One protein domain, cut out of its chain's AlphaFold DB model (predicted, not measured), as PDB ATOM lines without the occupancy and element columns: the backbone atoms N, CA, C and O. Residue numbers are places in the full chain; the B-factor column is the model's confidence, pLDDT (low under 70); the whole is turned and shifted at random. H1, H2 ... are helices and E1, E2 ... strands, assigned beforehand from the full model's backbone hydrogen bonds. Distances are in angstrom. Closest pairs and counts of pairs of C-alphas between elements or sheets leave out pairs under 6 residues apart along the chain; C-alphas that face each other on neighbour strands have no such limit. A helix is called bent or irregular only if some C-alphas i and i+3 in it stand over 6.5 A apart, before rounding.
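What this domain is: This is residues 316 to 399 of the 502 residues of an uncharacterized protein of Fusarium oxysporum f. sp. conglutinans race 2 54008 (UniProt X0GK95). A small two-stranded hairpin, E1 and E2, and the helix H2 beside it make a loose head, and the long helix H1 runs away from this head as an arm, after touching H2 with its first residues, 342 to 346. From the far end of H1 the unnamed residues 362 to 375 fold back to the start of H2, and residues 333 to 339 and 360 to 365 stick out. The printed part has 84 residues with two named strands and two named helices, in the order E1, E2, H1, H2, and the sheet, E1 - E2, is antiparallel. The class is mixed, helices and strands. The whole is loose, with a radius of gyration of the C-alphas of 15.5 A and spans of 42 by 36 by 27 A.

How they stand to each other: Strand E1, residues 316 to 319, and strand E2, residues 326 to 330, form a hairpin of antiparallel neighbours, with 139 degrees between their directions. N 317 and O 328 are 3.0 A apart and N 328 and O 317 are 2.8 A apart, both within hydrogen-bond range. The closest C-alphas of E1 and helix H2, residues 376 to 389, are those of Arg 316 and Leu 378, 6.2 A apart. Those of E2 and H2 are Gln 327 and Leu 378, 7.5 A apart. Helix H1, residues 342 to 361, touches H2 with residues 342 to 346 alone; the closest C-alphas are those of Asp 342 and Val 379, 5.9 A apart. H1 and H2 run opposite ways at a steep tilt of 50 degrees. H1 and E1 are apart. Of the O i to N i+4 pairs, 14 of 16 in H1 and 8 of 10 in H2 are within hydrogen-bond range.

Where its parts are: E1 begins at C-alpha 316, (-50.931, 154.785, 17.416), and is 10.0 A long from first to last C-alpha; E2 is 13.2 A long. H1 runs 30.7 A, from C-alpha 342 at (-56.342, 157.390, 10.557) to C-alpha 361 at (-78.460, 136.097, 10.740). It is irregular: C-alphas 357 and 360 are 7.4 A apart. H2 is 20.6 A long and ends at C-alpha 389, (-56.593, 170.603, 7.068). It is neither bent nor irregular, but only just: C-alphas 385 and 388 are 6.3 A apart.

The domain as a whole: The two C-alphas farthest apart are those of Thr 364 and Arg 388, at 44.0 A. The printed part has no cut. The link from E1 to E2 is short, with 6 residues, while those from E2 to H1, with 11 residues, and from H1 to H2, with 14, are long. The mean pLDDT of the printed part is 91.4, and no printed residue is under 70.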
ATOM      1  N   ARG A 316     -50.904 153.817  16.304       96.19
ATOM      2  CA  ARG A 316     -50.931 154.785  17.416       96.19
ATOM      3  C   ARG A 316     -51.065 154.080  18.755       96.19
ATOM      4  O   ARG A 316     -52.069 153.425  19.018       96.19
ATOM      5  N   SER A 317     -50.090 154.265  19.635       95.44
ATOM      6  CA  SER A 317     -50.078 153.660  20.970       95.44
ATOM      7  C   SER A 317     -49.620 154.649  22.039       95.44
ATOM      8  O   SER A 317     -49.088 155.722  21.746       95.44
ATOM      9  N   PHE A 318     -49.877 154.306  23.298       95.12
ATOM     10  CA  PHE A 318     -49.393 155.066  24.442       95.12
ATOM     11  C   PHE A 318     -48.020 154.566  24.893       95.12
ATOM     12  O   PHE A 318     -47.761 153.361  24.866       95.12
ATOM     13  N   TYR A 319     -47.175 155.484  25.363       89.06
ATOM     14  CA  TYR A 319     -45.909 155.166  26.010       89.06
ATOM     15  C   TYR A 319     -45.752 155.910  27.349       89.06
ATOM     16  O   TYR A 319     -45.918 157.130  27.366       89.06
ATOM     17  N   PRO A 320     -45.387 155.202  28.434       89.31
ATOM     18  CA  PRO A 320     -45.558 153.758  28.602       89.31
ATOM     19  C   PRO A 320     -47.037 153.358  28.439       89.31
ATOM     20  O   PRO A 320     -47.939 154.161  28.689       89.31
ATOM     21  N   ARG A 321     -47.302 152.117  28.002       83.81
ATOM     22  CA  ARG A 321     -48.658 151.660  27.621       83.81
ATOM     23  C   ARG A 321     -49.699 151.872  28.731       83.81
ATOM     24  O   ARG A 321     -50.840 152.215  28.433       83.81
ATOM     25  N   ASN A 322     -49.286 151.712  29.987       86.94
ATOM     26  CA  ASN A 322     -50.169 151.767  31.153       86.94
ATOM     27  C   ASN A 322     -50.388 153.197  31.671       86.94
ATOM     28  O   ASN A 322     -51.451 153.497  32.203       86.94
ATOM     29  N   GLU A 323     -49.407 154.083  31.491       85.94
ATOM     30  CA  GLU A 323     -49.425 155.432  32.072       85.94
ATOM     31  C   GLU A 323     -50.082 156.466  31.155       85.94
ATOM     32  O   GLU A 323     -50.541 157.506  31.616       85.94
ATOM     33  N   LYS A 324     -50.142 156.189  29.843       88.06
ATOM     34  CA  LYS A 324     -50.777 157.062  28.838       88.06
ATOM     35  C   LYS A 324     -50.236 158.502  28.806       88.06
ATOM     36  O   LYS A 324     -50.909 159.405  28.312       88.06
ATOM     37  N   VAL A 325     -48.999 158.705  29.262       87.94
ATOM     38  CA  VAL A 325     -48.349 160.025  29.365       87.94
ATOM     39  C   VAL A 325     -47.904 160.591  28.016       87.94
ATOM     40  O   VAL A 325     -47.836 161.807  27.850       87.94
ATOM     41  N   MET A 326     -47.636 159.732  27.028       91.50
ATOM     42  CA  MET A 326     -47.187 160.138  25.697       91.50
ATOM     43  C   MET A 326     -47.832 159.287  24.600       91.50
ATOM     44  O   MET A 326     -48.154 158.118  24.805       91.50
ATOM     45  N   GLN A 327     -48.002 159.877  23.414       94.38
ATOM     46  CA  GLN A 327     -48.361 159.154  22.195       94.38
ATOM     47  C   GLN A 327     -47.107 158.775  21.408       94.38
ATOM     48  O   GLN A 327     -46.259 159.626  21.148       94.38
ATOM     49  N   VAL A 328     -47.066 157.532  20.940       95.12
ATOM     50  CA  VAL A 328     -46.126 157.045  19.929       95.12
ATOM     51  C   VAL A 328     -46.895 156.786  18.638       95.12
ATOM     52  O   VAL A 328     -48.000 156.235  18.659       95.12
ATOM     53  N   VAL A 329     -46.321 157.223  17.517       96.00
ATOM     54  CA  VAL A 329     -46.884 157.033  16.176       96.00
ATOM     55  C   VAL A 329     -45.881 156.257  15.334       96.00
ATOM     56  O   VAL A 329     -44.771 156.730  15.103       96.00
ATOM     57  N   GLY A 330     -46.268 155.064  14.899       95.62
ATOM     58  CA  GLY A 330     -45.521 154.241  13.960       95.62
ATOM     59  C   GLY A 330     -46.029 154.473  12.544       95.62
ATOM     60  O   GLY A 330     -47.070 153.931  12.172       95.62
ATOM     61  N   TRP A 331     -45.293 155.268  11.774       94.94
ATOM     62  CA  TRP A 331     -45.524 155.435  10.340       94.94
ATOM     63  C   TRP A 331     -44.892 154.278   9.570       94.94
ATOM     64  O   TRP A 331     -43.795 153.823   9.905       94.94
ATOM     65  N   SER A 332     -45.566 153.811   8.525       92.56
ATOM     66  CA  SER A 332     -44.989 152.857   7.586       92.56
ATOM     67  C   SER A 332     -43.957 153.566   6.713       92.56
ATOM     68  O   SER A 332     -44.278 154.547   6.046       92.56
ATOM     69  N   SER A 333     -42.728 153.047   6.676       90.25
ATOM     70  CA  SER A 333     -41.679 153.517   5.760       90.25
ATOM     71  C   SER A 333     -41.912 153.091   4.307       90.25
ATOM     72  O   SER A 333     -41.249 153.596   3.406       90.25
ATOM     73  N   ARG A 334     -42.843 152.154   4.079       89.62
ATOM     74  CA  ARG A 334     -43.199 151.634   2.752       89.62
ATOM     75  C   ARG A 334     -44.300 152.440   2.067       89.62
ATOM     76  O   ARG A 334     -44.520 152.252   0.878       89.62
ATOM     77  N   LEU A 335     -44.992 153.302   2.813       90.06
ATOM     78  CA  LEU A 335     -46.101 154.115   2.325       90.06
ATOM     79  C   LEU A 335     -45.714 155.589   2.295       90.06
ATOM     80  O   LEU A 335     -44.927 156.055   3.121       90.06
ATOM     81  N   SER A 336     -46.316 156.344   1.375       87.00
ATOM     82  CA  SER A 336     -46.225 157.800   1.433       87.00
ATOM     83  C   SER A 336     -46.920 158.310   2.694       87.00
ATOM     84  O   SER A 336     -47.906 157.728   3.148       87.00
ATOM     85  N   TYR A 337     -46.421 159.399   3.278       87.50
ATOM     86  CA  TYR A 337     -47.042 159.975   4.473       87.50
ATOM     87  C   TYR A 337     -48.470 160.478   4.179       87.50
ATOM     88  O   TYR A 337     -49.337 160.360   5.036       87.50
ATOM     89  N   VAL A 338     -48.727 160.975   2.960       87.00
ATOM     90  CA  VAL A 338     -50.046 161.502   2.547       87.00
ATOM     91  C   VAL A 338     -51.095 160.408   2.332       87.00
ATOM     92  O   VAL A 338     -52.286 160.665   2.456       87.00
ATOM     93  N   SER A 339     -50.659 159.179   2.045       89.19
ATOM     94  CA  SER A 339     -51.539 158.013   1.891       89.19
ATOM     95  C   SER A 339     -51.932 157.399   3.241       89.19
ATOM     96  O   SER A 339     -52.809 156.539   3.293       89.19
ATOM     97  N   GLN A 340     -51.270 157.805   4.332       94.50
ATOM     98  CA  GLN A 340     -51.471 157.238   5.661       94.50
ATOM     99  C   GLN A 340     -52.453 158.076   6.488       94.50
ATOM    100  O   GLN A 340     -52.062 159.030   7.161       94.50
ATOM    101  N   ASP A 341     -53.729 157.686   6.470       95.38
ATOM    102  CA  ASP A 341     -54.826 158.393   7.143       95.38
ATOM    103  C   ASP A 341     -55.494 157.519   8.217       95.38
ATOM    104  O   ASP A 341     -55.823 156.356   7.978       95.38
ATOM    105  N   ASP A 342     -55.712 158.069   9.413       96.75
ATOM    106  CA  ASP A 342     -56.342 157.390  10.557       96.75
ATOM    107  C   ASP A 342     -57.801 156.971  10.318       96.75
ATOM    108  O   ASP A 342     -58.310 156.049  10.966       96.75
ATOM    109  N   ARG A 343     -58.490 157.619   9.375       96.69
ATOM    110  CA  ARG A 343     -59.878 157.303   9.029       96.69
ATOM    111  C   ARG A 343     -60.011 155.925   8.389       96.69
ATOM    112  O   ARG A 343     -61.079 155.333   8.532       96.69
ATOM    113  N   PHE A 344     -58.963 155.374   7.767       97.56
ATOM    114  CA  PHE A 344     -59.002 154.005   7.237       97.56
ATOM    115  C   PHE A 344     -59.161 152.957   8.343       97.56
ATOM    116  O   PHE A 344     -60.023 152.085   8.239       97.56
ATOM    117  N   TYR A 345     -58.411 153.078   9.440       97.50
ATOM    118  CA  TYR A 345     -58.538 152.212  10.612       97.50
ATOM    119  C   TYR A 345     -59.937 152.304  11.223       97.50
ATOM    120  O   TYR A 345     -60.562 151.283  11.516       97.50
ATOM    121  N   ARG A 346     -60.464 153.527  11.369       96.19
ATOM    122  CA  ARG A 346     -61.824 153.744  11.873       96.19
ATOM    123  C   ARG A 346     -62.882 153.145  10.941       96.19
ATOM    124  O   ARG A 346     -63.798 152.477  11.416       96.19
ATOM    125  N   ALA A 347     -62.744 153.327   9.627       95.31
ATOM    126  CA  ALA A 347     -63.646 152.752   8.632       95.31
ATOM    127  C   ALA A 347     -63.634 151.214   8.669       95.31
ATOM    128  O   ALA A 347     -64.700 150.604   8.737       95.31
ATOM    129  N   GLY A 348     -62.449 150.595   8.708       94.56
ATOM    130  CA  GLY A 348     -62.298 149.142   8.815       94.56
ATOM    131  C   GLY A 348     -62.951 148.572  10.075       94.56
ATOM    132  O   GLY A 348     -63.735 147.627   9.991       94.56
ATOM    133  N   ARG A 349     -62.726 149.203  11.238       94.44
ATOM    134  CA  ARG A 349     -63.399 148.822  12.493       94.44
ATOM    135  C   ARG A 349     -64.914 148.941  12.408       94.44
ATOM    136  O   ARG A 349     -65.610 148.028  12.838       94.44
ATOM    137  N   ASN A 350     -65.430 150.036  11.855       92.75
ATOM    138  CA  ASN A 350     -66.871 150.260  11.758       92.75
ATOM    139  C   ASN A 350     -67.557 149.233  10.841       92.75
ATOM    140  O   ASN A 350     -68.670 148.801  11.132       92.75
ATOM    141  N   LEU A 351     -66.910 148.833   9.743       93.19
ATOM    142  CA  LEU A 351     -67.444 147.816   8.830       93.19
ATOM    143  C   LEU A 351     -67.418 146.410   9.451       93.19
ATOM    144  O   LEU A 351     -68.387 145.661   9.310       93.19
ATOM    145  N   LEU A 352     -66.361 146.071  10.195       91.75
ATOM    146  CA  LEU A 352     -66.294 144.817  10.949       91.75
ATOM    147  C   LEU A 352     -67.320 144.777  12.085       91.75
ATOM    148  O   LEU A 352     -68.021 143.782  12.228       91.75
ATOM    149  N   ALA A 353     -67.470 145.864  12.847       90.75
ATOM    150  CA  ALA A 353     -68.467 145.960  13.912       90.75
ATOM    151  C   ALA A 353     -69.889 145.720  13.383       90.75
ATOM    152  O   ALA A 353     -70.631 144.926  13.953       90.75
ATOM    153  N   ARG A 354     -70.240 146.307  12.233       89.00
ATOM    154  CA  ARG A 354     -71.524 146.030  11.567       89.00
ATOM    155  C   ARG A 354     -71.664 144.582  11.116       89.00
ATOM    156  O   ARG A 354     -72.742 144.016  11.240       89.00
ATOM    157  N   SER A 355     -70.588 143.977  10.609       89.81
ATOM    158  CA  SER A 355     -70.597 142.553  10.245       89.81
ATOM    159  C   SER A 355     -70.881 141.674  11.470       89.81
ATOM    160  O   SER A 355     -71.668 140.736  11.378       89.81
ATOM    161  N   HIS A 356     -70.309 142.017  12.630       89.44
ATOM    162  CA  HIS A 356     -70.601 141.364  13.910       89.44
ATOM    163  C   HIS A 356     -72.060 141.558  14.343       89.44
ATOM    164  O   HIS A 356     -72.698 140.586  14.740       89.44
ATOM    165  N   GLU A 357     -72.622 142.764  14.209       89.19
ATOM    166  CA  GLU A 357     -74.025 143.059  14.560       89.19
ATOM    167  C   GLU A 357     -75.033 142.185  13.797       89.19
ATOM    168  O   GLU A 357     -76.054 141.801  14.362       89.19
ATOM    169  N   ILE A 358     -74.749 141.848  12.535       88.50
ATOM    170  CA  ILE A 358     -75.628 141.018  11.693       88.50
ATOM    171  C   ILE A 358     -75.228 139.537  11.663       88.50
ATOM    172  O   ILE A 358     -75.915 138.736  11.027       88.50
ATOM    173  N   SER A 359     -74.143 139.151  12.343       88.19
ATOM    174  CA  SER A 359     -73.597 137.783  12.315       88.19
ATOM    175  C   SER A 359     -74.608 136.724  12.768       88.19
ATOM    176  O   SER A 359     -74.616 135.612  12.246       88.19
ATOM    177  N   PHE A 360     -75.536 137.080  13.663       88.81
ATOM    178  CA  PHE A 360     -76.596 136.182  14.131       88.81
ATOM    179  C   PHE A 360     -77.545 135.715  13.010       88.81
ATOM    180  O   PHE A 360     -78.139 134.645  13.123       88.81
ATOM    181  N   LEU A 361     -77.688 136.491  11.926       88.25
ATOM    182  CA  LEU A 361     -78.460 136.097  10.740       88.25
ATOM    183  C   LEU A 361     -77.720 135.050   9.892       88.25
ATOM    184  O   LEU A 361     -78.315 134.432   9.008       88.25
ATOM    185  N   HIS A 362     -76.426 134.851  10.156       85.94
ATOM    186  CA  HIS A 362     -75.505 134.063   9.349       85.94
ATOM    187  C   HIS A 362     -74.577 133.193  10.221       85.94
ATOM    188  O   HIS A 362     -73.358 133.352  10.181       85.94
ATOM    189  N   PRO A 363     -75.123 132.226  10.981       81.81
ATOM    190  CA  PRO A 363     -74.386 131.479  12.008       81.81
ATOM    191  C   PRO A 363     -73.245 130.595  11.480       81.81
ATOM    192  O   PRO A 363     -72.422 130.132  12.260       81.81
ATOM    193  N   THR A 364     -73.189 130.332  10.172       85.00
ATOM    194  CA  THR A 364     -72.114 129.552   9.534       85.00
ATOM    195  C   THR A 364     -70.914 130.399   9.116       85.00
ATOM    196  O   THR A 364     -69.946 129.851   8.596       85.00
ATOM    197  N   HIS A 365     -70.989 131.722   9.267       82.88
ATOM    198  CA  HIS A 365     -69.939 132.643   8.855       82.88
ATOM    199  C   HIS A 365     -69.271 133.277  10.069       82.88
ATOM    200  O   HIS A 365     -69.894 134.025  10.820       82.88
ATOM    201  N   GLU A 366     -67.981 132.997  10.227       86.88
ATOM    202  CA  GLU A 366     -67.157 133.634  11.246       86.88
ATOM    203  C   GLU A 366     -66.726 135.024  10.777       86.88
ATOM    204  O   GLU A 366     -66.197 135.200   9.678       86.88
ATOM    205  N   VAL A 367     -66.971 136.024  11.623       88.06
ATOM    206  CA  VAL A 367     -66.534 137.401  11.396       88.06
ATOM    207  C   VAL A 367     -65.212 137.604  12.142       88.06
ATOM    208  O   VAL A 367     -65.175 137.374  13.352       88.06
ATOM    209  N   PRO A 368     -64.138 138.057  11.474       90.44
ATOM    210  CA  PRO A 368     -62.865 138.321  12.132       90.44
ATOM    211  C   PRO A 368     -62.967 139.391  13.223       90.44
ATOM    212  O   PRO A 368     -63.798 140.305  13.162       90.44
ATOM    213  N   ASP A 369     -62.060 139.319  14.192       89.06
ATOM    214  CA  ASP A 369     -61.919 140.351  15.213       89.06
ATOM    215  C   ASP A 369     -61.555 141.711  14.606       89.06
ATOM    216  O   ASP A 369     -60.892 141.834  13.573       89.06
ATOM    217  N   SER A 370     -61.981 142.772  15.292       87.50
ATOM    218  CA  SER A 370     -61.597 144.132  14.915       87.50
ATOM    219  C   SER A 370     -60.077 144.323  15.022       87.50
ATOM    220  O   SER A 370     -59.469 143.862  15.989       87.50
ATOM    221  N   PRO A 371     -59.444 145.069  14.099       87.94
ATOM    222  CA  PRO A 371     -58.010 145.312  14.151       87.94
ATOM    223  C   PRO A 371     -57.622 146.055  15.440       87.94
ATOM    224  O   PRO A 371     -58.169 147.117  15.737       87.94
ATOM    225  N   ASP A 372     -56.635 145.538  16.178       89.81
ATOM    226  CA  ASP A 372     -56.204 146.064  17.490       89.81
ATOM    227  C   ASP A 372     -54.747 146.570  17.505       89.81
ATOM    228  O   ASP A 372     -54.013 146.478  18.485       89.81
ATOM    229  N   PHE A 373     -54.272 147.109  16.380       93.38
ATOM    230  CA  PHE A 373     -52.910 147.656  16.301       93.38
ATOM    231  C   PHE A 373     -52.805 149.139  16.701       93.38
ATOM    232  O   PHE A 373     -51.695 149.674  16.756       93.38
ATOM    233  N   SER A 374     -53.933 149.805  16.977       94.81
ATOM    234  CA  SER A 374     -54.002 151.229  17.323       94.81
ATOM    235  C   SER A 374     -55.018 151.495  18.432       94.81
ATOM    236  O   SER A 374     -56.108 150.937  18.462       94.81
ATOM    237  N   SER A 375     -54.694 152.418  19.338       94.69
ATOM    238  CA  SER A 375     -55.643 152.893  20.345       94.69
ATOM    239  C   SER A 375     -56.698 153.792  19.700       94.69
ATOM    240  O   SER A 375     -56.362 154.865  19.200       94.69
ATOM    241  N   VAL A 376     -57.973 153.399  19.797       93.81
ATOM    242  CA  VAL A 376     -59.123 154.163  19.268       93.81
ATOM    243  C   VAL A 376     -59.101 155.616  19.735       93.81
ATOM    244  O   VAL A 376     -59.212 156.527  18.929       93.81
ATOM    245  N   HIS A 377     -58.854 155.858  21.024       92.75
ATOM    246  CA  HIS A 377     -58.791 157.218  21.562       92.75
ATOM    247  C   HIS A 377     -57.708 158.081  20.884       92.75
ATOM    248  O   HIS A 377     -57.909 159.269  20.637       92.75
ATOM    249  N   LEU A 378     -56.539 157.505  20.580       95.50
ATOM    250  CA  LEU A 378     -55.469 158.230  19.888       95.50
ATOM    251  C   LEU A 378     -55.772 158.446  18.404       95.50
ATOM    252  O   LEU A 378     -55.327 159.455  17.859       95.50
ATOM    253  N   VAL A 379     -56.497 157.513  17.787       96.69
ATOM    254  CA  VAL A 379     -57.008 157.616  16.417       96.69
ATOM    255  C   VAL A 379     -58.023 158.752  16.324       96.69
ATOM    256  O   VAL A 379     -57.779 159.690  15.577       96.69
ATOM    257  N   GLU A 380     -59.079 158.765  17.146       95.38
ATOM    258  CA  GLU A 380     -60.088 159.840  17.120       95.38
ATOM    259  C   GLU A 380     -59.462 161.214  17.375       95.38
ATOM    260  O   GLU A 380     -59.755 162.189  16.684       95.38
ATOM    261  N   ARG A 381     -58.509 161.295  18.314       94.06
ATOM    262  CA  ARG A 381     -57.759 162.533  18.559       94.06
ATOM    263  C   ARG A 381     -56.959 162.982  17.334       94.06
ATOM    264  O   ARG A 381     -56.816 164.183  17.111       94.06
ATOM    265  N   ALA A 382     -56.380 162.050  16.584       95.38
ATOM    266  CA  ALA A 382     -55.637 162.368  15.372       95.38
ATOM    267  C   ALA A 382     -56.567 162.820  14.242       95.38
ATOM    268  O   ALA A 382     -56.279 163.840  13.622       95.38
ATOM    269  N   ILE A 383     -57.699 162.136  14.049       96.25
ATOM    270  CA  ILE A 383     -58.729 162.501  13.066       96.25
ATOM    271  C   ILE A 383     -59.257 163.913  13.347       96.25
ATOM    272  O   ILE A 383     -59.247 164.765  12.460       96.25
ATOM    273  N   ASN A 384     -59.612 164.207  14.601       95.31
ATOM    274  CA  ASN A 384     -60.029 165.543  15.022       95.31
ATOM    275  C   ASN A 384     -58.963 166.606  14.716       95.31
ATOM    276  O   ASN A 384     -59.279 167.667  14.191       95.31
ATOM    277  N   ARG A 385     -57.685 166.343  15.010       92.81
ATOM    278  CA  ARG A 385     -56.611 167.308  14.722       92.81
ATOM    279  C   ARG A 385     -56.409 167.521  13.225       92.81
ATOM    280  O   ARG A 385     -56.185 168.657  12.813       92.81
ATOM    281  N   ALA A 386     -56.485 166.449  12.439       93.19
ATOM    282  CA  ALA A 386     -56.323 166.481  10.991       93.19
ATOM    283  C   ALA A 386     -57.486 167.196  10.284       93.19
ATOM    284  O   ALA A 386     -57.254 167.852   9.274       93.19
ATOM    285  N   SER A 387     -58.697 167.167  10.859       93.81
ATOM    286  CA  SER A 387     -59.900 167.811  10.300       93.81
ATOM    287  C   SER A 387     -59.707 169.279   9.899       93.81
ATOM    288  O   SER A 387     -60.287 169.728   8.917       93.81
ATOM    289  N   ARG A 388     -58.829 170.019  10.596       89.75
ATOM    290  CA  ARG A 388     -58.515 171.429  10.299       89.75
ATOM    291  C   ARG A 388     -57.862 171.637   8.929       89.75
ATOM    292  O   ARG A 388     -57.890 172.750   8.419       89.75
ATOM    293  N   GLY A 389     -57.222 170.601   8.388       87.19
ATOM    294  CA  GLY A 389     -56.593 170.603   7.068       87.19
ATOM    295  C   GLY A 389     -57.416 169.889   5.996       87.19
ATOM    296  O   GLY A 389     -56.930 169.740   4.880       87.19
ATOM    297  N   HIS A 390     -58.620 169.416   6.326       90.31
ATOM    298  CA  HIS A 390     -59.496 168.702   5.402       90.31
ATOM    299  C   HIS A 390     -60.566 169.626   4.812       90.31
ATOM    300  O   HIS A 390     -60.893 170.671   5.375       90.31
ATOM    301  N   VAL A 391     -61.127 169.220   3.673       90.44
ATOM    302  CA  VAL A 391     -62.230 169.929   3.014       90.44
ATOM    303  C   VAL A 391     -63.592 169.417   3.491       90.44
ATOM    304  O   VAL A 391     -63.713 168.316   4.038       90.44
ATOM    305  N   ALA A 392     -64.631 170.227   3.276       91.38
ATOM    306  CA  ALA A 392     -66.012 169.843   3.554       91.38
ATOM    307  C   ALA A 392     -66.429 168.612   2.727       91.38
ATOM    308  O   ALA A 392     -66.055 168.471   1.563       91.38
ATOM    309  N   GLY A 393     -67.201 167.722   3.339       87.12
ATOM    310  CA  GLY A 393     -67.575 166.400   2.840       87.12
ATOM    311  C   GLY A 393     -66.514 165.324   3.078       87.12
ATOM    312  O   GLY A 393     -66.829 164.139   3.008       87.12
ATOM    313  N   PHE A 394     -65.276 165.718   3.388       88.12
ATOM    314  CA  PHE A 394     -64.132 164.816   3.465       88.12
ATOM    315  C   PHE A 394     -63.313 165.010   4.737       88.12
ATOM    316  O   PHE A 394     -62.082 165.016   4.715       88.12
ATOM    317  N   GLY A 395     -63.991 165.071   5.881       88.69
ATOM    318  CA  GLY A 395     -63.374 164.955   7.199       88.69
ATOM    319  C   GLY A 395     -63.166 166.275   7.927       88.69
ATOM    320  O   GLY A 395     -62.664 166.241   9.049       88.69
ATOM    321  N   ALA A 396     -63.561 167.410   7.344       92.75
ATOM    322  CA  ALA A 396     -63.677 168.669   8.084       92.75
ATOM    323  C   ALA A 396     -64.753 168.573   9.185       92.75
ATOM    324  O   ALA A 396     -64.632 169.186  10.244       92.75
ATOM    325  N   GLU A 397     -65.769 167.736   8.965       93.31
ATOM    326  CA  GLU A 397     -66.896 167.471   9.869       93.31
ATOM    327  C   GLU A 397     -66.467 166.808  11.184       93.31
ATOM    328  O   GLU A 397     -67.202 166.826  12.165       93.31
ATOM    329  N   GLU A 398     -65.268 166.229  11.214       93.81
ATOM    330  CA  GLU A 398     -64.695 165.566  12.388       93.81
ATOM    331  C   GLU A 398     -64.137 166.559  13.417       93.81
ATOM    332  O   GLU A 398     -63.693 166.176  14.508       93.81
ATOM    333  N   PHE A 399     -64.113 167.848  13.070       93.44
ATOM    334  CA  PHE A 399     -63.676 168.892  13.974       93.44
ATOM    335  C   PHE A 399     -64.628 169.004  15.168       93.44
ATOM    336  O   PHE A 399     -65.828 169.225  15.033       93.44
TER     337      PHE A 399